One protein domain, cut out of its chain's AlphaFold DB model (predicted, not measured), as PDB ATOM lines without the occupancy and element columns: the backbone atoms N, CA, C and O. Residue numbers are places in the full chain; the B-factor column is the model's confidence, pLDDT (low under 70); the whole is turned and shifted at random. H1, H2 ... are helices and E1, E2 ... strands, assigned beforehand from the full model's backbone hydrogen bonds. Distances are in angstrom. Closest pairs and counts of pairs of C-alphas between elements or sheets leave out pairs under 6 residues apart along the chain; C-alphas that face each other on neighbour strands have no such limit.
ATOM      1  N   TRP A 158      -2.591  39.544   3.046       94.94
ATOM      2  CA  TRP A 158      -1.246  40.122   2.967       94.94
ATOM      3  C   TRP A 158      -1.056  41.285   3.940       94.94
ATOM      4  O   TRP A 158       0.038  41.479   4.461       94.94
ATOM      5  N   VAL A 159      -2.139  42.000   4.264       94.25
ATOM      6  CA  VAL A 159      -2.142  42.965   5.370       94.25
ATOM      7  C   VAL A 159      -1.941  42.242   6.704       94.25
ATOM      8  O   VAL A 159      -1.148  42.694   7.522       94.25
ATOM      9  N   ASN A 160      -2.621  41.109   6.929       94.00
ATOM     10  CA  ASN A 160      -2.457  40.331   8.164       94.00
ATOM     11  C   ASN A 160      -1.037  39.821   8.343       94.00
ATOM     12  O   ASN A 160      -0.509  39.924   9.444       94.00
ATOM     13  N   GLU A 161      -0.424  39.303   7.282       94.31
ATOM     14  CA  GLU A 161       0.957  38.825   7.320       94.31
ATOM     15  C   GLU A 161       1.930  39.961   7.646       94.31
ATOM     16  O   GLU A 161       2.730  39.837   8.568       94.31
ATOM     17  N   ALA A 162       1.798  41.113   6.985       93.00
ATOM     18  CA  ALA A 162       2.650  42.268   7.259       93.00
ATOM     19  C   ALA A 162       2.478  42.816   8.691       93.00
ATOM     20  O   ALA A 162       3.441  43.269   9.313       93.00
ATOM     21  N   VAL A 163       1.260  42.772   9.244       92.25
ATOM     22  CA  VAL A 163       1.021  43.119  10.655       92.25
ATOM     23  C   VAL A 163       1.592  42.049  11.587       92.25
ATOM     24  O   VAL A 163       2.204  42.395  12.595       92.25
ATOM     25  N   TYR A 164       1.429  40.766  11.259       91.38
ATOM     26  CA  TYR A 164       1.960  39.646  12.033       91.38
ATOM     27  C   TYR A 164       3.480  39.725  12.153       91.38
ATOM     28  O   TYR A 164       3.996  39.629  13.263       91.38
ATOM     29  N   GLU A 165       4.194  39.984  11.058       88.50
ATOM     30  CA  GLU A 165       5.651  40.153  11.076       88.50
ATOM     31  C   GLU A 165       6.082  41.231  12.077       88.50
ATOM     32  O   GLU A 165       7.036  41.029  12.827       88.50
ATOM     33  N   ARG A 166       5.328  42.331  12.171       84.38
ATOM     34  CA  ARG A 166       5.604  43.425  13.114       84.38
ATOM     35  C   ARG A 166       5.206  43.104  14.555       84.38
ATOM     36  O   ARG A 166       5.948  43.451  15.464       84.38
ATOM     37  N   LEU A 167       4.058  42.458  14.775       83.69
ATOM     38  CA  LEU A 167       3.560  42.110  16.117       83.69
ATOM     39  C   LEU A 167       4.223  40.866  16.716       83.69
ATOM     40  O   LEU A 167       4.150  40.653  17.923       83.69
ATOM     41  N   SER A 168       4.857  40.035  15.889       78.62
ATOM     42  CA  SER A 168       5.594  38.848  16.338       78.62
ATOM     43  C   SER A 168       6.886  39.185  17.094       78.62
ATOM     44  O   SER A 168       7.495  38.293  17.690       78.62
ATOM     45  N   ILE A 169       7.261  40.468  17.111       77.94
ATOM     46  CA  ILE A 169       8.398  41.034  17.832       77.94
ATOM     47  C   ILE A 169       7.858  41.849  19.017       77.94
ATOM     48  O   ILE A 169       6.955  42.672  18.866       77.94
ATOM     49  N   ARG A 170       8.393  41.598  20.210       71.06
ATOM     50  CA  ARG A 170       8.088  42.323  21.449       71.06
ATOM     51  C   ARG A 170       8.779  43.686  21.475       71.06
ATOM     52  O   ARG A 170       9.679  43.961  20.685       71.06
ATOM     53  N   GLU A 171       8.382  44.541  22.416       70.25
ATOM     54  CA  GLU A 171       8.990  45.872  22.590       70.25
ATOM     55  C   GLU A 171      10.493  45.811  22.913       70.25
ATOM     56  O   GLU A 171      11.235  46.717  22.546       70.25
ATOM     57  N   ASP A 172      10.950  44.724  23.541       74.56
ATOM     58  CA  ASP A 172      12.361  44.455  23.844       74.56
ATOM     59  C   ASP A 172      13.148  43.851  22.661       74.56
ATOM     60  O   ASP A 172      14.334  43.550  22.790       74.56
ATOM     61  N   GLY A 173      12.505  43.669  21.502       72.25
ATOM     62  CA  GLY A 173      13.100  43.080  20.302       72.25
ATOM     63  C   GLY A 173      13.132  41.547  20.288       72.25
ATOM     64  O   GLY A 173      13.510  40.971  19.265       72.25
ATOM     65  N   SER A 174      12.717  40.876  21.368       74.38
ATOM     66  CA  SER A 174      12.592  39.416  21.392       74.38
ATOM     67  C   SER A 174      11.365  38.956  20.607       74.38
ATOM     68  O   SER A 174      10.371  39.673  20.471       74.38
ATOM     69  N   LYS A 175      11.415  37.747  20.052       75.00
ATOM     70  CA  LYS A 175      10.273  37.177  19.336       75.00
ATOM     71  C   LYS A 175       9.375  36.399  20.291       75.00
ATOM     72  O   LYS A 175       9.821  35.806  21.273       75.00
ATOM     73  N   TYR A 176       8.078  36.372  19.988       72.81
ATOM     74  CA  TYR A 176       7.138  35.576  20.781       72.81
ATOM     75  C   TYR A 176       7.438  34.068  20.711       72.81
ATOM     76  O   TYR A 176       7.181  33.372  21.687       72.81
ATOM     77  N   ASP A 177       8.036  33.573  19.622       68.31
ATOM     78  CA  ASP A 177       8.378  32.155  19.415       68.31
ATOM     79  C   ASP A 177       9.264  31.541  20.515       68.31
ATOM     80  O   ASP A 177       9.065  30.380  20.886       68.31
ATOM     81  N   GLU A 178      10.169  32.320  21.102       67.06
ATOM     82  CA  GLU A 178      11.073  31.884  22.170       67.06
ATOM     83  C   GLU A 178      10.333  31.521  23.466       67.06
ATOM     84  O   GLU A 178      10.745  30.605  24.179       67.06
ATOM     85  N   ASN A 179       9.194  32.168  23.734       64.75
ATOM     86  CA  ASN A 179       8.407  31.986  24.959       64.75
ATOM     87  C   ASN A 179       7.262  30.971  24.808       64.75
ATOM     88  O   ASN A 179       6.610  30.628  25.789       64.75
ATOM     89  N   LEU A 180       7.012  30.475  23.590       70.31
ATOM     90  CA  LEU A 180       5.924  29.530  23.300       70.31
ATOM     91  C   LEU A 180       6.307  28.065  23.540       70.31
ATOM     92  O   LEU A 180       5.438  27.186  23.506       70.31
ATOM     93  N   ARG A 181       7.597  27.777  23.768       63.22
ATOM     94  CA  ARG A 181       8.104  26.407  23.928       63.22
ATOM     95  C   ARG A 181       7.366  25.679  25.055       63.22
ATOM     96  O   ARG A 181       7.434  26.070  26.213       63.22
ATOM     97  N   GLY A 182       6.686  24.591  24.693       69.50
ATOM     98  CA  GLY A 182       5.951  23.729  25.622       69.50
ATOM     99  C   GLY A 182       4.508  24.155  25.916       69.50
ATOM    100  O   GLY A 182       3.808  23.396  26.573       69.50
ATOM    101  N   GLN A 183       4.045  25.309  25.418       79.69
ATOM    102  CA  GLN A 183       2.688  25.814  25.692       79.69
ATOM    103  C   GLN A 183       1.770  25.750  24.470       79.69
ATOM    104  O   GLN A 183       0.595  25.417  24.595       79.69
ATOM    105  N   MET A 184       2.301  26.019  23.274       84.44
ATOM    106  CA  MET A 184       1.602  25.777  22.010       84.44
ATOM    107  C   MET A 184       2.574  25.666  20.834       84.44
ATOM    108  O   MET A 184       3.727  26.087  20.918       84.44
ATOM    109  N   SER A 185       2.106  25.105  19.716       84.81
ATOM    110  CA  SER A 185       2.884  25.110  18.476       84.81
ATOM    111  C   SER A 185       2.945  26.517  17.869       84.81
ATOM    112  O   SER A 185       2.009  27.310  17.996       84.81
ATOM    113  N   LEU A 186       4.035  26.816  17.155       83.00
ATOM    114  CA  LEU A 186       4.197  28.093  16.446       83.00
ATOM    115  C   LEU A 186       3.094  28.322  15.407       83.00
ATOM    116  O   LEU A 186       2.641  29.447  15.217       83.00
ATOM    117  N   GLU A 187       2.634  27.252  14.759       86.19
ATOM    118  CA  GLU A 187       1.546  27.311  13.785       86.19
ATOM    119  C   GLU A 187       0.214  27.696  14.442       86.19
ATOM    120  O   GLU A 187      -0.481  28.584  13.943       86.19
ATOM    121  N   ALA A 188      -0.113  27.094  15.593       85.50
ATOM    122  CA  ALA A 188      -1.311  27.444  16.350       85.50
ATOM    123  C   ALA A 188      -1.250  28.902  16.820       85.50
ATOM    124  O   ALA A 188      -2.201  29.655  16.609       85.50
ATOM    125  N   PHE A 189      -0.110  29.328  17.375       85.88
ATOM    126  CA  PHE A 189       0.094  30.718  17.781       85.88
ATOM    127  C   PHE A 189      -0.105  31.684  16.615       85.88
ATOM    128  O   PHE A 189      -0.863  32.647  16.730       85.88
ATOM    129  N   ARG A 190       0.528  31.404  15.470       88.62
ATOM    130  CA  ARG A 190       0.391  32.215  14.258       88.62
ATOM    131  C   ARG A 190      -1.065  32.317  13.824       88.62
ATOM    132  O   ARG A 190      -1.536  33.417  13.557       88.62
ATOM    133  N   TRP A 191      -1.793  31.204  13.785       88.88
ATOM    134  CA  TRP A 191      -3.206  31.206  13.407       88.88
ATOM    135  C   TRP A 191      -4.065  32.044  14.365       88.88
ATOM    136  O   TRP A 191      -4.877  32.858  13.917       88.88
ATOM    137  N   HIS A 192      -3.851  31.904  15.677       87.50
ATOM    138  CA  HIS A 192      -4.539  32.709  16.687       87.50
ATOM    139  C   HIS A 192      -4.209  34.198  16.565       87.50
ATOM    140  O   HIS A 192      -5.122  35.025  16.615       87.50
ATOM    141  N   LEU A 193      -2.940  34.544  16.337       88.50
ATOM    142  CA  LEU A 193      -2.516  35.932  16.194       88.50
ATOM    143  C   LEU A 193      -3.076  36.565  14.917       88.50
ATOM    144  O   LEU A 193      -3.633  37.654  14.985       88.50
ATOM    145  N   LEU A 194      -3.037  35.872  13.775       91.38
ATOM    146  CA  LEU A 194      -3.649  36.351  12.526       91.38
ATOM    147  C   LEU A 194      -5.158  36.576  12.675       91.38
ATOM    148  O   LEU A 194      -5.688  37.567  12.173       91.38
ATOM    149  N   ARG A 195      -5.858  35.693  13.396       89.31
ATOM    150  CA  ARG A 195      -7.286  35.868  13.693       89.31
ATOM    151  C   ARG A 195      -7.538  37.093  14.571       89.31
ATOM    152  O   ARG A 195      -8.492  37.830  14.331       89.31
ATOM    153  N   ALA A 196      -6.703  37.301  15.582       86.75
ATOM    154  CA  ALA A 196      -6.831  38.438  16.478       86.75
ATOM    155  C   ALA A 196      -6.500  39.765  15.759       86.75
ATOM    156  O   ALA A 196      -7.188  40.764  15.971       86.75
ATOM    157  N   ILE A 197      -5.529  39.752  14.836       90.38
ATOM    158  CA  ILE A 197      -5.238  40.861  13.916       90.38
ATOM    159  C   ILE A 197      -6.453  41.167  13.037       90.38
ATOM    160  O   ILE A 197      -6.823  42.331  12.930       90.38
ATOM    161  N   GLU A 198      -7.105  40.160  12.439       88.94
ATOM    162  CA  GLU A 198      -8.301  40.377  11.608       88.94
ATOM    163  C   GLU A 198      -9.393  41.141  12.366       88.94
ATOM    164  O   GLU A 198      -9.942  42.102  11.832       88.94
ATOM    165  N   GLY A 199      -9.643  40.773  13.628       83.69
ATOM    166  CA  GLY A 199     -10.553  41.516  14.500       83.69
ATOM    167  C   GLY A 199     -10.081  42.952  14.748       83.69
ATOM    168  O   GLY A 199     -10.836  43.897  14.529       83.69
ATOM    169  N   GLY A 200      -8.813  43.127  15.132       84.31
ATOM    170  CA  GLY A 200      -8.241  44.437  15.456       84.31
ATOM    171  C   GLY A 200      -8.176  45.414  14.277       84.31
ATOM    172  O   GLY A 200      -8.397  46.602  14.467       84.31
ATOM    173  N   LYS A 201      -7.935  44.940  13.047       82.94
ATOM    174  CA  LYS A 201      -7.876  45.786  11.836       82.94
ATOM    175  C   LYS A 201      -9.187  46.509  11.529       82.94
ATOM    176  O   LYS A 201      -9.169  47.505  10.811       82.94
ATOM    177  N   THR A 202     -10.314  45.960  11.980       75.88
ATOM    178  CA  THR A 202     -11.635  46.561  11.748       75.88
ATOM    179  C   THR A 202     -11.941  47.696  12.722       75.88
ATOM    180  O   THR A 202     -12.834  48.502  12.450       75.88
ATOM    181  N   ASP A 203     -11.194  47.793  13.825       74.38
ATOM    182  CA  ASP A 203     -11.331  48.882  14.779       74.38
ATOM    183  C   ASP A 203     -10.723  50.161  14.194       74.38
ATOM    184  O   ASP A 203      -9.578  50.208  13.742       74.38
ATOM    185  N   LYS A 204     -11.532  51.218  14.176       70.44
ATOM    186  CA  LYS A 204     -11.152  52.518  13.625       70.44
ATOM    187  C   LYS A 204     -10.466  53.412  14.659       70.44
ATOM    188  O   LYS A 204      -9.951  54.465  14.278       70.44
ATOM    189  N   LYS A 205     -10.450  53.028  15.939       71.69
ATOM    190  CA  LYS A 205      -9.798  53.781  17.018       71.69
ATOM    191  C   LYS A 205      -8.276  53.692  16.873       71.69
ATOM    192  O   LYS A 205      -7.749  52.692  16.403       71.69
ATOM    193  N   GLY A 206      -7.561  54.749  17.274       62.97
ATOM    194  CA  GLY A 206      -6.107  54.875  17.059       62.97
ATOM    195  C   GLY A 206      -5.271  53.703  17.595       62.97
ATOM    196  O   GLY A 206      -4.201  53.411  17.063       62.97
ATOM    197  N   VAL A 207      -5.780  52.987  18.601       74.38
ATOM    198  CA  VAL A 207      -5.196  51.742  19.099       74.38
ATOM    199  C   VAL A 207      -6.307  50.729  19.355       74.38
ATOM    200  O   VAL A 207      -7.196  50.980  20.167       74.38
ATOM    201  N   ALA A 208      -6.227  49.579  18.691       76.56
ATOM    202  CA  ALA A 208      -7.119  48.449  18.896       76.56
ATOM    203  C   ALA A 208      -6.459  47.438  19.834       76.56
ATOM    204  O   ALA A 208      -5.322  47.015  19.603       76.56
ATOM    205  N   ARG A 209      -7.165  47.002  20.880       75.69
ATOM    206  CA  ARG A 209      -6.679  45.876  21.682       75.69
ATOM    207  C   ARG A 209      -6.904  44.591  20.898       75.69
ATOM    208  O   ARG A 209      -8.038  44.244  20.575       75.69
ATOM    209  N   VAL A 210      -5.826  43.878  20.600       80.25
ATOM    210  CA  VAL A 210      -5.911  42.566  19.959       80.25
ATOM    211  C   VAL A 210      -6.390  41.563  21.004       80.25
ATOM    212  O   VAL A 210      -5.978  41.635  22.163       80.25
ATOM    213  N   THR A 211      -7.278  40.640  20.626       78.94
ATOM    214  CA  THR A 211      -7.750  39.599  21.549       78.94
ATOM    215  C   THR A 211      -6.549  38.856  22.146       78.94
ATOM    216  O   THR A 211      -5.760  38.301  21.374       78.94
ATOM    217  N   PRO A 212      -6.390  38.836  23.484       79.06
ATOM    218  CA  PRO A 212      -5.274  38.148  24.111       79.06
ATOM    219  C   PRO A 212      -5.259  36.664  23.747       79.06
ATOM    220  O   PRO A 212      -6.310  36.025  23.662       79.06
ATOM    221  N   ILE A 213      -4.065  36.109  23.557       81.44
ATOM    222  CA  ILE A 213      -3.892  34.669  23.339       81.44
ATOM    223  C   ILE A 213      -3.593  34.042  24.697       81.44
ATOM    224  O   ILE A 213      -2.543  34.299  25.281       81.44
ATOM    225  N   CYS A 214      -4.539  33.247  25.195       80.81
ATOM    226  CA  CYS A 214      -4.477  32.558  26.481       80.81
ATOM    227  C   CYS A 214      -4.250  31.056  26.285       80.81
ATOM    228  O   CYS A 214      -4.905  30.446  25.439       80.81
ATOM    229  N   VAL A 215      -3.411  30.454  27.127       79.69
ATOM    230  CA  VAL A 215      -3.456  29.013  27.416       79.69
ATOM    231  C   VAL A 215      -3.959  28.852  28.843       79.69
ATOM    232  O   VAL A 215      -3.382  29.425  29.763       79.69
ATOM    233  N   TYR A 216      -5.061  28.126  29.011       80.19
ATOM    234  CA  TYR A 216      -5.640  27.858  30.325       80.19
ATOM    235  C   TYR A 216      -4.903  26.701  30.996       80.19
ATOM    236  O   TYR A 216      -4.631  25.687  30.350       80.19
ATOM    237  N   GLN A 217      -4.557  26.884  32.265       80.81
ATOM    238  CA  GLN A 217      -3.949  25.864  33.117       80.81
ATOM    239  C   GLN A 217      -5.025  25.100  33.907       80.81
ATOM    240  O   GLN A 217      -6.196  25.475  33.890       80.81
ATOM    241  N   ASP A 218      -4.632  24.034  34.613       82.50
ATOM    242  CA  ASP A 218      -5.541  23.134  35.351       82.50
ATOM    243  C   ASP A 218      -6.369  23.827  36.458       82.50
ATOM    244  O   ASP A 218      -7.317  23.250  36.985       82.50
ATOM    245  N   ASN A 219      -6.020  25.063  36.820       83.56
ATOM    246  CA  ASN A 219      -6.698  25.912  37.802       83.56
ATOM    247  C   ASN A 219      -7.557  27.026  37.164       83.56
ATOM    248  O   ASN A 219      -7.872  28.003  37.842       83.56
ATOM    249  N   ASP A 220      -7.886  26.917  35.873       79.38
ATOM    250  CA  ASP A 220      -8.577  27.940  35.070       79.38
ATOM    251  C   ASP A 220      -7.825  29.285  34.937       79.38
ATOM    252  O   ASP A 220      -8.367  30.261  34.405       79.38
ATOM    253  N   GLU A 221      -6.551  29.368  35.337       83.94
ATOM    254  CA  GLU A 221      -5.752  30.572  35.111       83.94
ATOM    255  C   GLU A 221      -5.339  30.680  33.636       83.94
ATOM    256  O   GLU A 221      -4.738  29.772  33.056       83.94
ATOM    257  N   CYS A 222      -5.643  31.826  33.010       80.38
ATOM    258  CA  CYS A 222      -5.123  32.148  31.682       80.38
ATOM    259  C   CYS A 222      -3.661  32.595  31.800       80.38
ATOM    260  O   CYS A 222      -3.360  33.714  32.232       80.38
ATOM    261  N   LEU A 223      -2.759  31.764  31.286       81.31
ATOM    262  CA  LEU A 223      -1.417  32.192  30.944       81.31
ATOM    263  C   LEU A 223      -1.467  32.981  29.631       81.31
ATOM    264  O   LEU A 223      -1.675  32.423  28.549       81.31
ATOM    265  N   ARG A 224      -1.311  34.306  29.730       80.19
ATOM    266  CA  ARG A 224      -1.314  35.206  28.568       80.19
ATOM    267  C   ARG A 224      -0.010  35.072  27.792       80.19
ATOM    268  O   ARG A 224       1.040  35.518  28.242       80.19
ATOM    269  N   LEU A 225      -0.103  34.502  26.596       77.00
ATOM    270  CA  LEU A 225       1.011  34.366  25.657       77.00
ATOM    271  C   LEU A 225       1.225  35.629  24.833       77.00
ATOM    272  O   LEU A 225       2.344  35.924  24.422       77.00
ATOM    273  N   PHE A 226       0.140  36.363  24.588       79.56
ATOM    274  CA  PHE A 226       0.139  37.624  23.865       79.56
ATOM    275  C   PHE A 226      -0.923  38.550  24.456       79.56
ATOM    276  O   PHE A 226      -2.086  38.162  24.575       79.56
ATOM    277  N   ASP A 227      -0.522  39.772  24.791       76.69
ATOM    278  CA  ASP A 227      -1.407  40.869  25.193       76.69
ATOM    279  C   ASP A 227      -0.852  42.146  24.565       76.69
ATOM    280  O   ASP A 227      -0.022  42.847  25.141       76.69
ATOM    281  N   GLY A 228      -1.210  42.353  23.300       76.94
ATOM    282  CA  GLY A 228      -0.653  43.405  22.467       76.94
ATOM    283  C   GLY A 228      -1.710  44.374  21.964       76.94
ATOM    284  O   GLY A 228      -2.890  44.053  21.809       76.94
ATOM    285  N   ASN A 229      -1.239  45.573  21.658       83.12
ATOM    286  CA  ASN A 229      -2.030  46.624  21.050       83.12
ATOM    287  C   ASN A 229      -1.674  46.738  19.567       83.12
ATOM    288  O   ASN A 229      -0.501  46.805  19.201       83.12
ATOM    289  N   LEU A 230      -2.691  46.796  18.712       85.94
ATOM    290  CA  LEU A 230      -2.543  47.072  17.292       85.94
ATOM    291  C   LEU A 230      -2.770  48.561  17.056       85.94
ATOM    292  O   LEU A 230      -3.892  49.061  17.104       85.94
ATOM    293  N   LYS A 231      -1.673  49.274  16.820       87.69
ATOM    294  CA  LYS A 231      -1.701  50.695  16.470       87.69
ATOM    295  C   LYS A 231      -2.195  50.881  15.034       87.69
ATOM    296  O   LYS A 231      -1.806  50.112  14.147       87.69
ATOM    297  N   ARG A 232      -3.011  51.907  14.781       86.06
ATOM    298  CA  ARG A 232      -3.573  52.172  13.446       86.06
ATOM    299  C   ARG A 232      -2.485  52.425  12.401       86.06
ATOM    300  O   ARG A 232      -2.604  51.938  11.280       86.06
ATOM    301  N   GLU A 233      -1.390  53.078  12.778       88.75
ATOM    302  CA  GLU A 233      -0.264  53.381  11.883       88.75
ATOM    303  C   GLU A 233       0.418  52.099  11.379       88.75
ATOM    304  O   GLU A 233       0.885  52.027  10.241       88.75
ATOM    305  N   VAL A 234       0.438  51.046  12.205       89.38
ATOM    306  CA  VAL A 234       0.975  49.733  11.816       89.38
ATOM    307  C   VAL A 234       0.088  49.093  10.751       89.38
ATOM    308  O   VAL A 234       0.616  48.547   9.780       89.38
ATOM    309  N   VAL A 235      -1.235  49.185  10.913       90.75
ATOM    310  CA  VAL A 235      -2.217  48.676   9.945       90.75
ATOM    311  C   VAL A 235      -2.130  49.451   8.635       90.75
ATOM    312  O   VAL A 235      -2.066  48.840   7.572       90.75
ATOM    313  N   GLU A 236      -2.081  50.778   8.691       91.06
ATOM    314  CA  GLU A 236      -1.955  51.639   7.512       91.06
ATOM    315  C   GLU A 236      -0.687  51.313   6.717       91.06
ATOM    316  O   GLU A 236      -0.748  50.996   5.528       91.06
TER     317      GLU A 236
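What this domain is: This is residues 158 to 236 of the 341 residues of an uncharacterized protein of Pseudocercospora eumusae (UniProt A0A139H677). A long, narrow two-stranded ribbon, E1 and E2 leading out and E3 and E4 leading back, has the longest helix, H3, packed along it. H1 crosses H3, with H4 at the E1 and E4 end of the ribbon touching H1, while the short H2 is near the start of H3 and E3. The printed part has 79 residues with four named helices and four named strands, in the order H1, H2, H3, E1, E2, E3, E4, H4; the class is mixed, helices and strands. The ribbon is two antiparallel sheets of two strands, E2 - E3 and E1 - E4. The whole is compact, with a radius of gyration of the C-alphas of 12.7 A, yet elongated in outline, spanning 39 by 23 by 22 A.

Where its parts are: E2 is residues 213 to 216, 9.9 A long, and E3 is residues 222 to 226, 10.9 A. E1 is residues 207 to 209, 6.6 A, and E4 is residues 229 to 231, 6.1 A. H3, residues 186 to 201, is 21.9 A long, from C-alpha 186 at (4.197, 28.093, 16.446) to C-alpha 201 at (-7.876, 45.786, 11.836). H1, residues 158 to 167, is 14.1 A and begins at C-alpha 158 at (-1.246, 40.122, 2.967). H2 is residues 176 to 179, 5.7 A. H4, residues 232 to 236, is 6.2 A and ends at C-alpha 236 at (-1.955, 51.639, 7.512).

How they stand to each other: E2 and E3 form a hairpin, antiparallel at 155 degrees, with N 215 and O 223 within hydrogen-bond range at 3.0 A. E3 runs on into E4 across a break of 2 residues, at 26 degrees. E4 and E1 are antiparallel at 154 degrees, with N 230 and O 208 2.8 A apart. The closest C-alphas of H3 and E2 are those of His 192 and Ile 213, 7.0 A; those of H3 and E1 are Gly 200 and Ala 208, 5.4 A. H1 and H3 touch, closest at the C-alphas of Asn 160 and Leu 194, 6.0 A, and are only just about perpendicular, at 71 degrees. H1 and H4 touch, closest at the C-alphas of Val 163 and Val 235, 6.5 A. H2 and H3 are close but not clearly touching, with the C-alphas of Asp 177 and Leu 186 6.5 A apart. H1 and E2 are apart. In H3 and H4 every O i to N i+4 pair is within hydrogen-bond range, in H1 5 of 6, and H2 is too short for such a pair.

The domain as a whole: The two C-alphas farthest apart, those of Asn 219 and Glu 236, are 40.0 A apart. The printed part has no cut, and no link is long. The mean pLDDT of the printed part is 81.4; residues 177 to 179, 181 to 182 and 206 are under 70.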